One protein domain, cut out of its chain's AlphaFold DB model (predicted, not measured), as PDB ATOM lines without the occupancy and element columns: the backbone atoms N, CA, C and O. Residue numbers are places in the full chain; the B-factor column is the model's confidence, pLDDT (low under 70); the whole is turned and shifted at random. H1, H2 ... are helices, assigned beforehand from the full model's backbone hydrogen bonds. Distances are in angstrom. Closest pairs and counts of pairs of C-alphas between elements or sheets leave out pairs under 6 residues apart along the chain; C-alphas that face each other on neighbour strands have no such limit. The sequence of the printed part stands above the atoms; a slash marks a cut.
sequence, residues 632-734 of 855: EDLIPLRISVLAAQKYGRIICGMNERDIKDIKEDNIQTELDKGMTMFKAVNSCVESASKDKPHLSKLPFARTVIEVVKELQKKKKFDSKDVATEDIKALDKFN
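This is residues 632 to 734 of the 855 residues of a protein of Symploca sp. SIO2C1 (UniProt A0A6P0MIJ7). Long helix H5 crosses the core helix H1 nearly at right angles and runs on past it; H2, H3 and H4 pack on H1 away from H5, and H6 folds back from H5's far end to H1. The 103 printed residues hold six named helices, H1 to H6 in order, and no named strand: all helix, mostly crossed. The whole is compact, radius of gyration of the C-alphas 13.2 A, spans 38 by 29 by 23 A.

H5, residues 697 to 717, touches the hub H1, residues 637 to 650, with residues 699 to 708 alone; closest C-alphas Ala 643 and Val 704, 5.0 A. H6, residues 724 to 734, touches H1, closest C-alphas Arg 638 and Ala 729, 6.1 A. H2, residues 656 to 661, forms a hairpin with H1. H4, residues 677 to 688, touches H3, residues 664 to 671. Every O i to N i+4 pair is within hydrogen-bond range except in H2, 1 of 2.

H5, 30.5 A long, begins at C-alpha 697 (-35.318, 105.973, 194.445); H6 ends at C-alpha 734 (-51.618, 106.942, 181.613).

The printed part has no cut; residues 718 to 721 are under 70.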
ATOM      1  N   GLU A 632     -39.034 102.852 186.250       95.75
ATOM      2  CA  GLU A 632     -38.944 104.311 186.162       95.75
ATOM      3  C   GLU A 632     -38.903 104.820 184.711       95.75
ATOM      4  O   GLU A 632     -39.266 105.970 184.462       95.75
ATOM      5  N   ASP A 633     -38.532 103.978 183.739       96.62
ATOM      6  CA  ASP A 633     -38.527 104.316 182.309       96.62
ATOM      7  C   ASP A 633     -39.940 104.404 181.707       96.62
ATOM      8  O   ASP A 633     -40.124 104.952 180.615       96.62
ATOM      9  N   LEU A 634     -40.963 103.937 182.431       96.81
ATOM     10  CA  LEU A 634     -42.366 104.168 182.078       96.81
ATOM     11  C   LEU A 634     -42.817 105.602 182.383       96.81
ATOM     12  O   LEU A 634     -43.840 106.047 181.850       96.81
ATOM     13  N   ILE A 635     -42.074 106.342 183.214       97.25
ATOM     14  CA  ILE A 635     -42.417 107.704 183.626       97.25
ATOM     15  C   ILE A 635     -41.984 108.697 182.533       97.25
ATOM     16  O   ILE A 635     -40.815 108.737 182.149       97.25
ATOM     17  N   PRO A 636     -42.890 109.550 182.028       96.88
ATOM     18  CA  PRO A 636     -42.538 110.564 181.039       96.88
ATOM     19  C   PRO A 636     -41.537 111.597 181.569       96.88
ATOM     20  O   PRO A 636     -41.674 112.081 182.692       96.88
ATOM     21  N   LEU A 637     -40.601 112.009 180.706       96.00
ATOM     22  CA  LEU A 637     -39.525 112.963 181.008       96.00
ATOM     23  C   LEU A 637     -40.004 114.202 181.779       96.00
ATOM     24  O   LEU A 637     -39.447 114.539 182.822       96.00
ATOM     25  N   ARG A 638     -41.071 114.850 181.299       96.00
ATOM     26  CA  ARG A 638     -41.651 116.043 181.928       96.00
ATOM     27  C   ARG A 638     -42.045 115.809 183.388       96.00
ATOM     28  O   ARG A 638     -41.741 116.627 184.252       96.00
ATOM     29  N   ILE A 639     -42.695 114.680 183.677       97.25
ATOM     30  CA  ILE A 639     -43.102 114.313 185.042       97.25
ATOM     31  C   ILE A 639     -41.860 114.053 185.901       97.25
ATOM     32  O   ILE A 639     -41.804 114.530 187.034       97.25
ATOM     33  N   SER A 640     -40.848 113.371 185.359       97.00
ATOM     34  CA  SER A 640     -39.574 113.125 186.045       97.00
ATOM     35  C   SER A 640     -38.847 114.424 186.414       97.00
ATOM     36  O   SER A 640     -38.350 114.541 187.533       97.00
ATOM     37  N   VAL A 641     -38.841 115.429 185.530       96.31
ATOM     38  CA  VAL A 641     -38.269 116.762 185.804       96.31
ATOM     39  C   VAL A 641     -39.026 117.473 186.919       96.31
ATOM     40  O   VAL A 641     -38.414 117.916 187.890       96.31
ATOM     41  N   LEU A 642     -40.355 117.554 186.820       95.62
ATOM     42  CA  LEU A 642     -41.184 118.200 187.842       95.62
ATOM     43  C   LEU A 642     -41.030 117.513 189.208       95.62
ATOM     44  O   LEU A 642     -40.952 118.184 190.241       95.62
ATOM     45  N   ALA A 643     -40.927 116.182 189.217       95.88
ATOM     46  CA  ALA A 643     -40.668 115.406 190.423       95.88
ATOM     47  C   ALA A 643     -39.275 115.688 190.995       95.88
ATOM     48  O   ALA A 643     -39.153 115.922 192.195       95.88
ATOM     49  N   ALA A 644     -38.237 115.749 190.158       94.81
ATOM     50  CA  ALA A 644     -36.878 116.072 190.584       94.81
ATOM     51  C   ALA A 644     -36.778 117.491 191.165       94.81
ATOM     52  O   ALA A 644     -36.184 117.688 192.221       94.81
ATOM     53  N   GLN A 645     -37.431 118.472 190.538       94.44
ATOM     54  CA  GLN A 645     -37.495 119.847 191.037       94.44
ATOM     55  C   GLN A 645     -38.221 119.933 192.386       94.44
ATOM     56  O   GLN A 645     -37.769 120.619 193.306       94.44
ATOM     57  N   LYS A 646     -39.345 119.217 192.534       93.25
ATOM     58  CA  LYS A 646     -40.097 119.158 193.794       93.25
ATOM     59  C   LYS A 646     -39.301 118.457 194.896       93.25
ATOM     60  O   LYS A 646     -39.264 118.961 196.018       93.25
ATOM     61  N   TYR A 647     -38.627 117.355 194.572       91.25
ATOM     62  CA  TYR A 647     -37.723 116.638 195.473       91.25
ATOM     63  C   TYR A 647     -36.581 117.552 195.928       91.25
ATOM     64  O   TYR A 647     -36.358 117.713 197.127       91.25
ATOM     65  N   GLY A 648     -35.922 118.227 194.983       89.19
ATOM     66  CA  GLY A 648     -34.859 119.191 195.258       89.19
ATOM     67  C   GLY A 648     -35.311 120.290 196.219       89.19
ATOM     68  O   GLY A 648     -34.622 120.578 197.194       89.19
ATOM     69  N   ARG A 649     -36.514 120.841 196.010       89.25
ATOM     70  CA  ARG A 649     -37.096 121.888 196.865       89.25
ATOM     71  C   ARG A 649     -37.450 121.400 198.270       89.25
ATOM     72  O   ARG A 649     -37.108 122.055 199.248       89.25
ATOM     73  N   ILE A 650     -38.202 120.305 198.367       86.12
ATOM     74  CA  ILE A 650     -38.841 119.881 199.624       86.12
ATOM     75  C   ILE A 650     -37.905 119.016 200.467       86.12
ATOM     76  O   ILE A 650     -37.873 119.169 201.684       86.12
ATOM     77  N   ILE A 651     -37.165 118.107 199.830       84.00
ATOM     78  CA  ILE A 651     -36.379 117.074 200.512       84.00
ATOM     79  C   ILE A 651     -34.921 117.513 200.646       84.00
ATOM     80  O   ILE A 651     -34.369 117.450 201.741       84.00
ATOM     81  N   CYS A 652     -34.307 117.993 199.563       83.19
ATOM     82  CA  CYS A 652     -32.906 118.430 199.591       83.19
ATOM     83  C   CYS A 652     -32.719 119.876 200.067       83.19
ATOM     84  O   CYS A 652     -31.604 120.251 200.414       83.19
ATOM     85  N   GLY A 653     -33.774 120.696 200.070       84.38
ATOM     86  CA  GLY A 653     -33.677 122.116 200.422       84.38
ATOM     87  C   GLY A 653     -32.835 122.940 199.440       84.38
ATOM     88  O   GLY A 653     -32.225 123.924 199.848       84.38
ATOM     89  N   MET A 654     -32.786 122.535 198.166       86.00
ATOM     90  CA  MET A 654     -32.028 123.213 197.113       86.00
ATOM     91  C   MET A 654     -32.545 124.633 196.849       86.00
ATOM     92  O   MET A 654     -33.729 124.945 197.005       86.00
ATOM     93  N   ASN A 655     -31.643 125.487 196.376       87.19
ATOM     94  CA  ASN A 655     -31.929 126.865 195.990       87.19
ATOM     95  C   ASN A 655     -32.838 126.900 194.750       87.19
ATOM     96  O   ASN A 655     -32.669 126.103 193.832       87.19
ATOM     97  N   GLU A 656     -33.695 127.917 194.618       87.56
ATOM     98  CA  GLU A 656     -34.519 128.106 193.405       87.56
ATOM     99  C   GLU A 656     -33.701 128.325 192.115       87.56
ATOM    100  O   GLU A 656     -34.246 128.191 191.023       87.56
ATOM    101  N   ARG A 657     -32.410 128.679 192.203       86.62
ATOM    102  CA  ARG A 657     -31.523 128.762 191.027       86.62
ATOM    103  C   ARG A 657     -31.134 127.363 190.550       86.62
ATOM    104  O   ARG A 657     -31.482 127.004 189.436       86.62
ATOM    105  N   ASP A 658     -30.540 126.569 191.436       87.25
ATOM    106  CA  ASP A 658     -30.133 125.181 191.196       87.25
ATOM    107  C   ASP A 658     -31.322 124.320 190.722       87.25
ATOM    108  O   ASP A 658     -31.206 123.529 189.793       87.25
ATOM    109  N   ILE A 659     -32.516 124.521 191.296       88.38
ATOM    110  CA  ILE A 659     -33.739 123.817 190.868       88.38
ATOM    111  C   ILE A 659     -34.097 124.134 189.407       88.38
ATOM    112  O   ILE A 659     -34.543 123.247 188.680       88.38
ATOM    113  N   LYS A 660     -33.898 125.378 188.951       88.38
ATOM    114  CA  LYS A 660     -34.181 125.789 187.563       88.38
ATOM    115  C   LYS A 660     -33.186 125.224 186.552       88.38
ATOM    116  O   LYS A 660     -33.497 125.220 185.360       88.38
ATOM    117  N   ASP A 661     -32.026 124.755 187.002       87.19
ATOM    118  CA  ASP A 661     -31.028 124.109 186.146       87.19
ATOM    119  C   ASP A 661     -31.361 122.633 185.868       87.19
ATOM    120  O   ASP A 661     -30.851 122.048 184.908       87.19
ATOM    121  N   ILE A 662     -32.298 122.046 186.622       90.25
ATOM    122  CA  ILE A 662     -32.888 120.737 186.317       90.25
ATOM    123  C   ILE A 662     -33.903 120.919 185.177       90.25
ATOM    124  O   ILE A 662     -35.058 121.288 185.407       90.25
ATOM    125  N   LYS A 663     -33.456 120.677 183.941       92.75
ATOM    126  CA  LYS A 663     -34.225 120.879 182.700       92.75
ATOM    127  C   LYS A 663     -34.363 119.593 181.891       92.75
ATOM    128  O   LYS A 663     -33.529 118.696 181.993       92.75
ATOM    129  N   GLU A 664     -35.391 119.551 181.046       93.44
ATOM    130  CA  GLU A 664     -35.670 118.422 180.150       93.44
ATOM    131  C   GLU A 664     -34.505 118.126 179.204       93.44
ATOM    132  O   GLU A 664     -34.103 116.972 179.111       93.44
ATOM    133  N   ASP A 665     -33.900 119.149 178.593       92.81
ATOM    134  CA  ASP A 665     -32.799 118.986 177.630       92.81
ATOM    135  C   ASP A 665     -31.582 118.257 178.225       92.81
ATOM    136  O   ASP A 665     -30.977 117.393 177.582       92.81
ATOM    137  N   ASN A 666     -31.245 118.569 179.479       91.44
ATOM    138  CA  ASN A 666     -30.106 117.967 180.174       91.44
ATOM    139  C   ASN A 666     -30.351 116.473 180.416       91.44
ATOM    140  O   ASN A 666     -29.494 115.641 180.125       91.44
ATOM    141  N   ILE A 667     -31.549 116.124 180.889       92.69
ATOM    142  CA  ILE A 667     -31.922 114.730 181.155       92.69
ATOM    143  C   ILE A 667     -32.076 113.961 179.838       92.69
ATOM    144  O   ILE A 667     -31.593 112.835 179.735       92.69
ATOM    145  N   GLN A 668     -32.682 114.566 178.812       93.94
ATOM    146  CA  GLN A 668     -32.823 113.962 177.486       93.94
ATOM    147  C   GLN A 668     -31.458 113.618 176.878       93.94
ATOM    148  O   GLN A 668     -31.295 112.536 176.322       93.94
ATOM    149  N   THR A 669     -30.450 114.476 177.067       92.44
ATOM    150  CA  THR A 669     -29.076 114.212 176.610       92.44
ATOM    151  C   THR A 669     -28.481 112.953 177.253       92.44
ATOM    152  O   THR A 669     -27.802 112.179 176.578       92.44
ATOM    153  N   GLU A 670     -28.731 112.710 178.543       92.50
ATOM    154  CA  GLU A 670     -28.278 111.485 179.221       92.50
ATOM    155  C   GLU A 670     -29.093 110.249 178.798       92.50
ATOM    156  O   GLU A 670     -28.528 109.169 178.597       92.50
ATOM    157  N   LEU A 671     -30.401 110.398 178.567       92.38
ATOM    158  CA  LEU A 671     -31.251 109.336 178.009       92.38
ATOM    159  C   LEU A 671     -30.798 108.920 176.601       92.38
ATOM    160  O   LEU A 671     -30.751 107.730 176.285       92.38
ATOM    161  N   ASP A 672     -30.382 109.876 175.768       91.00
ATOM    162  CA  ASP A 672     -29.874 109.632 174.411       91.00
ATOM    163  C   ASP A 672     -28.522 108.898 174.398       91.00
ATOM    164  O   ASP A 672     -28.110 108.352 173.362       91.00
ATOM    165  N   LYS A 673     -27.830 108.838 175.544       91.88
ATOM    166  CA  LYS A 673     -26.653 107.980 175.769       91.88
ATOM    167  C   LYS A 673     -27.028 106.555 176.197       91.88
ATOM    168  O   LYS A 673     -26.142 105.708 176.267       91.88
ATOM    169  N   GLY A 674     -28.311 106.272 176.427       91.25
ATOM    170  CA  GLY A 674     -28.821 104.967 176.853       91.25
ATOM    171  C   GLY A 674     -28.908 104.787 178.372       91.25
ATOM    172  O   GLY A 674     -29.018 103.651 178.827       91.25
ATOM    173  N   MET A 675     -28.837 105.867 179.162       94.31
ATOM    174  CA  MET A 675     -29.083 105.787 180.606       94.31
ATOM    175  C   MET A 675     -30.566 105.530 180.907       94.31
ATOM    176  O   MET A 675     -31.436 105.981 180.165       94.31
ATOM    177  N   THR A 676     -30.849 104.858 182.027       95.06
ATOM    178  CA  THR A 676     -32.216 104.742 182.560       95.06
ATOM    179  C   THR A 676     -32.702 106.096 183.083       95.06
ATOM    180  O   THR A 676     -31.897 106.933 183.511       95.06
ATOM    181  N   MET A 677     -34.018 106.308 183.101       95.56
ATOM    182  CA  MET A 677     -34.680 107.539 183.543       95.56
ATOM    183  C   MET A 677     -34.185 107.996 184.910       95.56
ATOM    184  O   MET A 677     -33.787 109.148 185.077       95.56
ATOM    185  N   PHE A 678     -34.133 107.084 185.878       95.06
ATOM    186  CA  PHE A 678     -33.660 107.404 187.219       95.06
ATOM    187  C   PHE A 678     -32.192 107.852 187.235       95.06
ATOM    188  O   PHE A 678     -31.859 108.857 187.863       95.06
ATOM    189  N   LYS A 679     -31.307 107.134 186.526       94.50
ATOM    190  CA  LYS A 679     -29.873 107.466 186.468       94.50
ATOM    191  C   LYS A 679     -29.643 108.823 185.799       94.50
ATOM    192  O   LYS A 679     -28.869 109.624 186.320       94.50
ATOM    193  N   ALA A 680     -30.353 109.098 184.704       94.31
ATOM    194  CA  ALA A 680     -30.299 110.377 183.999       94.31
ATOM    195  C   ALA A 680     -30.760 111.544 184.893       94.31
ATOM    196  O   ALA A 680     -30.075 112.564 184.992       94.31
ATOM    197  N   VAL A 681     -31.881 111.370 185.604       94.25
ATOM    198  CA  VAL A 681     -32.398 112.361 186.562       94.25
ATOM    199  C   VAL A 681     -31.407 112.594 187.703       94.25
ATOM    200  O   VAL A 681     -31.079 113.745 187.985       94.25
ATOM    201  N   ASN A 682     -30.904 111.531 188.342       93.81
ATOM    202  CA  ASN A 682     -29.961 111.652 189.458       93.81
ATOM    203  C   ASN A 682     -28.676 112.373 189.031       93.81
ATOM    204  O   ASN A 682     -28.240 113.290 189.719       93.81
ATOM    205  N   SER A 683     -28.120 112.038 187.861       91.38
ATOM    206  CA  SER A 683     -26.932 112.718 187.331       91.38
ATOM    207  C   SER A 683     -27.170 114.218 187.118       91.38
ATOM    208  O   SER A 683     -26.327 115.037 187.488       91.38
ATOM    209  N   CYS A 684     -28.342 114.596 186.598       90.06
ATOM    210  CA  CYS A 684     -28.694 116.002 186.418       90.06
ATOM    211  C   CYS A 684     -28.864 116.734 187.756       90.06
ATOM    212  O   CYS A 684     -28.354 117.842 187.906       90.06
ATOM    213  N   VAL A 685     -29.520 116.117 188.743       89.06
ATOM    214  CA  VAL A 685     -29.689 116.692 190.090       89.06
ATOM    215  C   VAL A 685     -28.341 116.872 190.795       89.06
ATOM    216  O   VAL A 685     -28.081 117.943 191.344       89.06
ATOM    217  N   GLU A 686     -27.454 115.879 190.717       89.50
ATOM    218  CA  GLU A 686     -26.091 115.964 191.255       89.50
ATOM    219  C   GLU A 686     -25.272 117.068 190.575       89.50
ATOM    220  O   GLU A 686     -24.466 117.727 191.229       89.50
ATOM    221  N   SER A 687     -25.481 117.294 189.275       87.50
ATOM    222  CA  SER A 687     -24.795 118.354 188.525       87.50
ATOM    223  C   SER A 687     -25.350 119.760 188.786       87.50
ATOM    224  O   SER A 687     -24.621 120.739 188.634       87.50
ATOM    225  N   ALA A 688     -26.620 119.868 189.194       85.12
ATOM    226  CA  ALA A 688     -27.322 121.140 189.361       85.12
ATOM    227  C   ALA A 688     -26.930 121.894 190.642       85.12
ATOM    228  O   ALA A 688     -27.129 123.104 190.728       85.12
ATOM    229  N   SER A 689     -26.363 121.207 191.640       80.81
ATOM    230  CA  SER A 689     -25.915 121.826 192.889       80.81
ATOM    231  C   SER A 689     -24.489 121.429 193.243       80.81
ATOM    232  O   SER A 689     -24.068 120.286 193.077       80.81
ATOM    233  N   LYS A 690     -23.741 122.384 193.804       76.00
ATOM    234  CA  LYS A 690     -22.366 122.162 194.278       76.00
ATOM    235  C   LYS A 690     -22.284 121.116 195.389       76.00
ATOM    236  O   LYS A 690     -21.260 120.445 195.495       76.00
ATOM    237  N   ASP A 691     -23.357 120.966 196.162       78.94
ATOM    238  CA  ASP A 691     -23.432 120.033 197.286       78.94
ATOM    239  C   ASP A 691     -23.686 118.584 196.835       78.94
ATOM    240  O   ASP A 691     -23.667 117.677 197.664       78.94
ATOM    241  N   LYS A 692     -23.897 118.360 195.525       79.00
ATOM    242  CA  LYS A 692     -24.160 117.052 194.901       79.00
ATOM    243  C   LYS A 692     -25.199 116.226 195.675       79.00
ATOM    244  O   LYS A 692     -24.888 115.136 196.162       79.00
ATOM    245  N   PRO A 693     -26.427 116.748 195.834       80.62
ATOM    246  CA  PRO A 693     -27.460 116.064 196.592       80.62
ATOM    247  C   PRO A 693     -27.789 114.714 195.946       80.62
ATOM    248  O   PRO A 693     -28.091 114.642 194.758       80.62
ATOM    249  N   HIS A 694     -27.752 113.651 196.748       80.31
ATOM    250  CA  HIS A 694     -28.099 112.309 196.294       80.31
ATOM    251  C   HIS A 694     -29.619 112.115 196.276       80.31
ATOM    252  O   HIS A 694     -30.310 112.356 197.276       80.31
ATOM    253  N   LEU A 695     -30.142 111.637 195.150       87.69
ATOM    254  CA  LEU A 695     -31.556 111.349 194.990       87.69
ATOM    255  C   LEU A 695     -31.806 109.863 195.277       87.69
ATOM    256  O   LEU A 695     -31.261 108.979 194.625       87.69
ATOM    257  N   SER A 696     -32.640 109.578 196.279       90.00
ATOM    258  CA  SER A 696     -33.034 108.209 196.622       90.00
ATOM    259  C   SER A 696     -34.237 107.771 195.779       90.00
ATOM    260  O   SER A 696     -35.185 108.543 195.607       90.00
ATOM    261  N   LYS A 697     -34.237 106.520 195.289       90.88
ATOM    262  CA  LYS A 697     -35.318 105.973 194.445       90.88
ATOM    263  C   LYS A 697     -36.699 106.064 195.103       90.88
ATOM    264  O   LYS A 697     -37.650 106.529 194.479       90.88
ATOM    265  N   LEU A 698     -36.826 105.663 196.371       89.38
ATOM    266  CA  LEU A 698     -38.134 105.553 197.029       89.38
ATOM    267  C   LEU A 698     -38.824 106.914 197.260       89.38
ATOM    268  O   LEU A 698     -39.985 107.057 196.864       89.38
ATOM    269  N   PRO A 699     -38.178 107.945 197.847       89.06
ATOM    270  CA  PRO A 699     -38.827 109.242 197.995       89.06
ATOM    271  C   PRO A 699     -39.007 109.960 196.644       89.06
ATOM    272  O   PRO A 699     -39.975 110.709 196.487       89.06
ATOM    273  N   PHE A 700     -38.168 109.685 195.637       93.44
ATOM    274  CA  PHE A 700     -38.408 110.156 194.270       93.44
ATOM    275  C   PHE A 700     -39.681 109.557 193.670       93.44
ATOM    276  O   PHE A 700     -40.536 110.309 193.209       93.44
ATOM    277  N   ALA A 701     -39.882 108.240 193.768       92.75
ATOM    278  CA  ALA A 701     -41.107 107.578 193.320       92.75
ATOM    279  C   ALA A 701     -42.367 108.140 194.005       92.75
ATOM    280  O   ALA A 701     -43.373 108.401 193.344       92.75
ATOM    281  N   ARG A 702     -42.310 108.415 195.318       90.19
ATOM    282  CA  ARG A 702     -43.406 109.101 196.036       90.19
ATOM    283  C   ARG A 702     -43.679 110.486 195.437       90.19
ATOM    284  O   ARG A 702     -44.830 110.819 195.161       90.19
ATOM    285  N   THR A 703     -42.620 111.249 195.167       92.94
ATOM    286  CA  THR A 703     -42.710 112.592 194.576       92.94
ATOM    287  C   THR A 703     -43.291 112.561 193.160       92.94
ATOM    288  O   THR A 703     -44.122 113.405 192.831       92.94
ATOM    289  N   VAL A 704     -42.928 111.567 192.339       95.44
ATOM    290  CA  VAL A 704     -43.513 111.346 191.005       95.44
ATOM    291  C   VAL A 704     -45.025 111.217 191.106       95.44
ATOM    292  O   VAL A 704     -45.750 111.950 190.434       95.44
ATOM    293  N   ILE A 705     -45.526 110.337 191.977       93.56
ATOM    294  CA  ILE A 705     -46.971 110.130 192.068       93.56
ATOM    295  C   ILE A 705     -47.695 111.369 192.621       93.56
ATOM    296  O   ILE A 705     -48.810 111.675 192.195       93.56
ATOM    297  N   GLU A 706     -47.075 112.123 193.530       91.19
ATOM    298  CA  GLU A 706     -47.623 113.410 193.962       91.19
ATOM    299  C   GLU A 706     -47.717 114.427 192.820       91.19
ATOM    300  O   GLU A 706     -48.728 115.120 192.714       91.19
ATOM    301  N   VAL A 707     -46.696 114.515 191.963       94.69
ATOM    302  CA  VAL A 707     -46.704 115.406 190.793       94.69
ATOM    303  C   VAL A 707     -47.811 115.012 189.823       94.69
ATOM    304  O   VAL A 707     -48.584 115.877 189.417       94.69
ATOM    305  N   VAL A 708     -47.961 113.723 189.499       94.81
ATOM    306  CA  VAL A 708     -49.053 113.254 188.627       94.81
ATOM    307  C   VAL A 708     -50.414 113.627 189.225       94.81
ATOM    308  O   VAL A 708     -51.257 114.188 188.526       94.81
ATOM    309  N   LYS A 709     -50.609 113.417 190.534       91.56
ATOM    310  CA  LYS A 709     -51.836 113.808 191.251       91.56
ATOM    311  C   LYS A 709     -52.112 115.314 191.158       91.56
ATOM    312  O   LYS A 709     -53.258 115.720 190.968       91.56
ATOM    313  N   GLU A 710     -51.092 116.151 191.326       91.19
ATOM    314  CA  GLU A 710     -51.217 117.609 191.223       91.19
ATOM    315  C   GLU A 710     -51.569 118.051 189.800       91.19
ATOM    316  O   GLU A 710     -52.454 118.888 189.629       91.19
ATOM    317  N   LEU A 711     -50.927 117.464 188.787       91.62
ATOM    318  CA  LEU A 711     -51.212 117.749 187.382       91.62
ATOM    319  C   LEU A 711     -52.638 117.325 186.993       91.62
ATOM    320  O   LEU A 711     -53.354 118.113 186.379       91.62
ATOM    321  N   GLN A 712     -53.093 116.138 187.410       90.62
ATOM    322  CA  GLN A 712     -54.478 115.688 187.203       90.62
ATOM    323  C   GLN A 712     -55.487 116.630 187.872       90.62
ATOM    324  O   GLN A 712     -56.490 117.016 187.272       90.62
ATOM    325  N   LYS A 713     -55.199 117.074 189.105       87.69
ATOM    326  CA  LYS A 713     -56.049 118.047 189.801       87.69
ATOM    327  C   LYS A 713     -56.120 119.372 189.037       87.69
ATOM    328  O   LYS A 713     -57.213 119.904 188.867       87.69
ATOM    329  N   LYS A 714     -54.991 119.890 188.545       86.69
ATOM    330  CA  LYS A 714     -54.973 121.108 187.719       86.69
ATOM    331  C   LYS A 714     -55.791 120.932 186.435       86.69
ATOM    332  O   LYS A 714     -56.612 121.789 186.139       86.69
ATOM    333  N   LYS A 715     -55.652 119.793 185.742       84.88
ATOM    334  CA  LYS A 715     -56.432 119.459 184.532       84.88
ATOM    335  C   LYS A 715     -57.947 119.504 184.782       84.88
ATOM    336  O   LYS A 715     -58.674 119.985 183.919       84.88
ATOM    337  N   LYS A 716     -58.416 119.045 185.952       80.56
ATOM    338  CA  LYS A 716     -59.846 119.037 186.324       80.56
ATOM    339  C   LYS A 716     -60.405 120.405 186.723       80.56
ATOM    340  O   LYS A 716     -61.537 120.705 186.364       80.56
ATOM    341  N   PHE A 717     -59.658 121.203 187.485       71.81
ATOM    342  CA  PHE A 717     -60.168 122.468 188.038       71.81
ATOM    343  C   PHE A 717     -59.869 123.696 187.169       71.81
ATOM    344  O   PHE A 717     -60.615 124.666 187.258       71.81
ATOM    345  N   ASP A 718     -58.811 123.672 186.352       68.25
ATOM    346  CA  ASP A 718     -58.340 124.858 185.628       68.25
ATOM    347  C   ASP A 718     -57.707 124.494 184.271       68.25
ATOM    348  O   ASP A 718     -56.508 124.642 184.032       68.25
ATOM    349  N   SER A 719     -58.519 123.940 183.364       63.75
ATOM    350  CA  SER A 719     -58.049 123.370 182.089       63.75
ATOM    351  C   SER A 719     -57.401 124.379 181.132       63.75
ATOM    352  O   SER A 719     -56.685 123.965 180.221       63.75
ATOM    353  N   LYS A 720     -57.621 125.687 181.330       64.44
ATOM    354  CA  LYS A 720     -57.047 126.758 180.496       64.44
ATOM    355  C   LYS A 720     -55.603 127.118 180.871       64.44
ATOM    356  O   LYS A 720     -54.884 127.605 180.003       64.44
ATOM    357  N   ASP A 721     -55.175 126.814 182.097       64.88
ATOM    358  CA  ASP A 721     -53.868 127.209 182.649       64.88
ATOM    359  C   ASP A 721     -52.843 126.055 182.705       64.88
ATOM    360  O   ASP A 721     -51.707 126.235 183.155       64.88
ATOM    361  N   VAL A 722     -53.205 124.852 182.241       75.25
ATOM    362  CA  VAL A 722     -52.280 123.708 182.191       75.25
ATOM    363  C   VAL A 722     -51.472 123.729 180.895       75.25
ATOM    364  O   VAL A 722     -52.031 123.731 179.799       75.25
ATOM    365  N   ALA A 723     -50.143 123.684 181.009       84.19
ATOM    366  CA  ALA A 723     -49.260 123.621 179.851       84.19
ATOM    367  C   ALA A 723     -49.560 122.378 178.995       84.19
ATOM    368  O   ALA A 723     -49.710 121.268 179.509       84.19
ATOM    369  N   THR A 724     -49.591 122.535 177.669       87.12
ATOM    370  CA  THR A 724     -49.862 121.429 176.730       87.12
ATOM    371  C   THR A 724     -48.875 120.267 176.893       87.12
ATOM    372  O   THR A 724     -49.236 119.108 176.695       87.12
ATOM    373  N   GLU A 725     -47.636 120.563 177.275       89.44
ATOM    374  CA  GLU A 725     -46.591 119.578 177.581       89.44
ATOM    375  C   GLU A 725     -46.940 118.718 178.803       89.44
ATOM    376  O   GLU A 725     -46.755 117.502 178.763       89.44
ATOM    377  N   ASP A 726     -47.512 119.318 179.853       92.75
ATOM    378  CA  ASP A 726     -47.932 118.606 181.063       92.75
ATOM    379  C   ASP A 726     -49.095 117.648 180.756       92.75
ATOM    380  O   ASP A 726     -49.113 116.518 181.244       92.75
ATOM    381  N   ILE A 727     -50.037 118.064 179.899       90.81
ATOM    382  CA  ILE A 727     -51.155 117.215 179.450       90.81
ATOM    383  C   ILE A 727     -50.629 116.028 178.637       90.81
ATOM    384  O   ILE A 727     -50.955 114.886 178.948       90.81
ATOM    385  N   LYS A 728     -49.753 116.273 177.652       94.12
ATOM    386  CA  LYS A 728     -49.128 115.199 176.858       94.12
ATOM    387  C   LYS A 728     -48.346 114.220 177.734       94.12
ATOM    388  O   LYS A 728     -48.352 113.018 177.474       94.12
ATOM    389  N   ALA A 729     -47.669 114.723 178.767       95.25
ATOM    390  CA  ALA A 729     -46.963 113.889 179.724       95.25
ATOM    391  C   ALA A 729     -47.931 113.036 180.553       95.25
ATOM    392  O   ALA A 729     -47.706 111.838 180.683       95.25
ATOM    393  N   LEU A 730     -49.029 113.605 181.057       95.44
ATOM    394  CA  LEU A 730     -50.072 112.839 181.745       95.44
ATOM    395  C   LEU A 730     -50.670 111.744 180.856       95.44
ATOM    396  O   LEU A 730     -50.782 110.602 181.292       95.44
ATOM    397  N   ASP A 731     -51.008 112.067 179.609       94.75
ATOM    398  CA  ASP A 731     -51.610 111.105 178.687       94.75
ATOM    399  C   ASP A 731     -50.627 109.968 178.359       94.75
ATOM    400  O   ASP A 731     -51.014 108.800 178.338       94.75
ATOM    401  N   LYS A 732     -49.329 110.277 178.203       96.31
ATOM    402  CA  LYS A 732     -48.277 109.263 178.018       96.31
ATOM    403  C   LYS A 732     -48.072 108.396 179.264       96.31
ATOM    404  O   LYS A 732     -47.901 107.188 179.128       96.31
ATOM    405  N   PHE A 733     -48.093 108.988 180.461       97.50
ATOM    406  CA  PHE A 733     -48.025 108.244 181.724       97.50
ATOM    407  C   PHE A 733     -49.197 107.264 181.812       97.50
ATOM    408  O   PHE A 733     -48.989 106.067 181.999       97.50
ATOM    409  N   ASN A 734     -50.415 107.759 181.585       96.12
ATOM    410  CA  ASN A 734     -51.618 106.942 181.613       96.12
ATOM    411  C   ASN A 734     -51.550 105.810 180.582       96.12
ATOM    412  O   ASN A 734     -51.826 104.665 180.920       96.12
TER     413      ASN A 734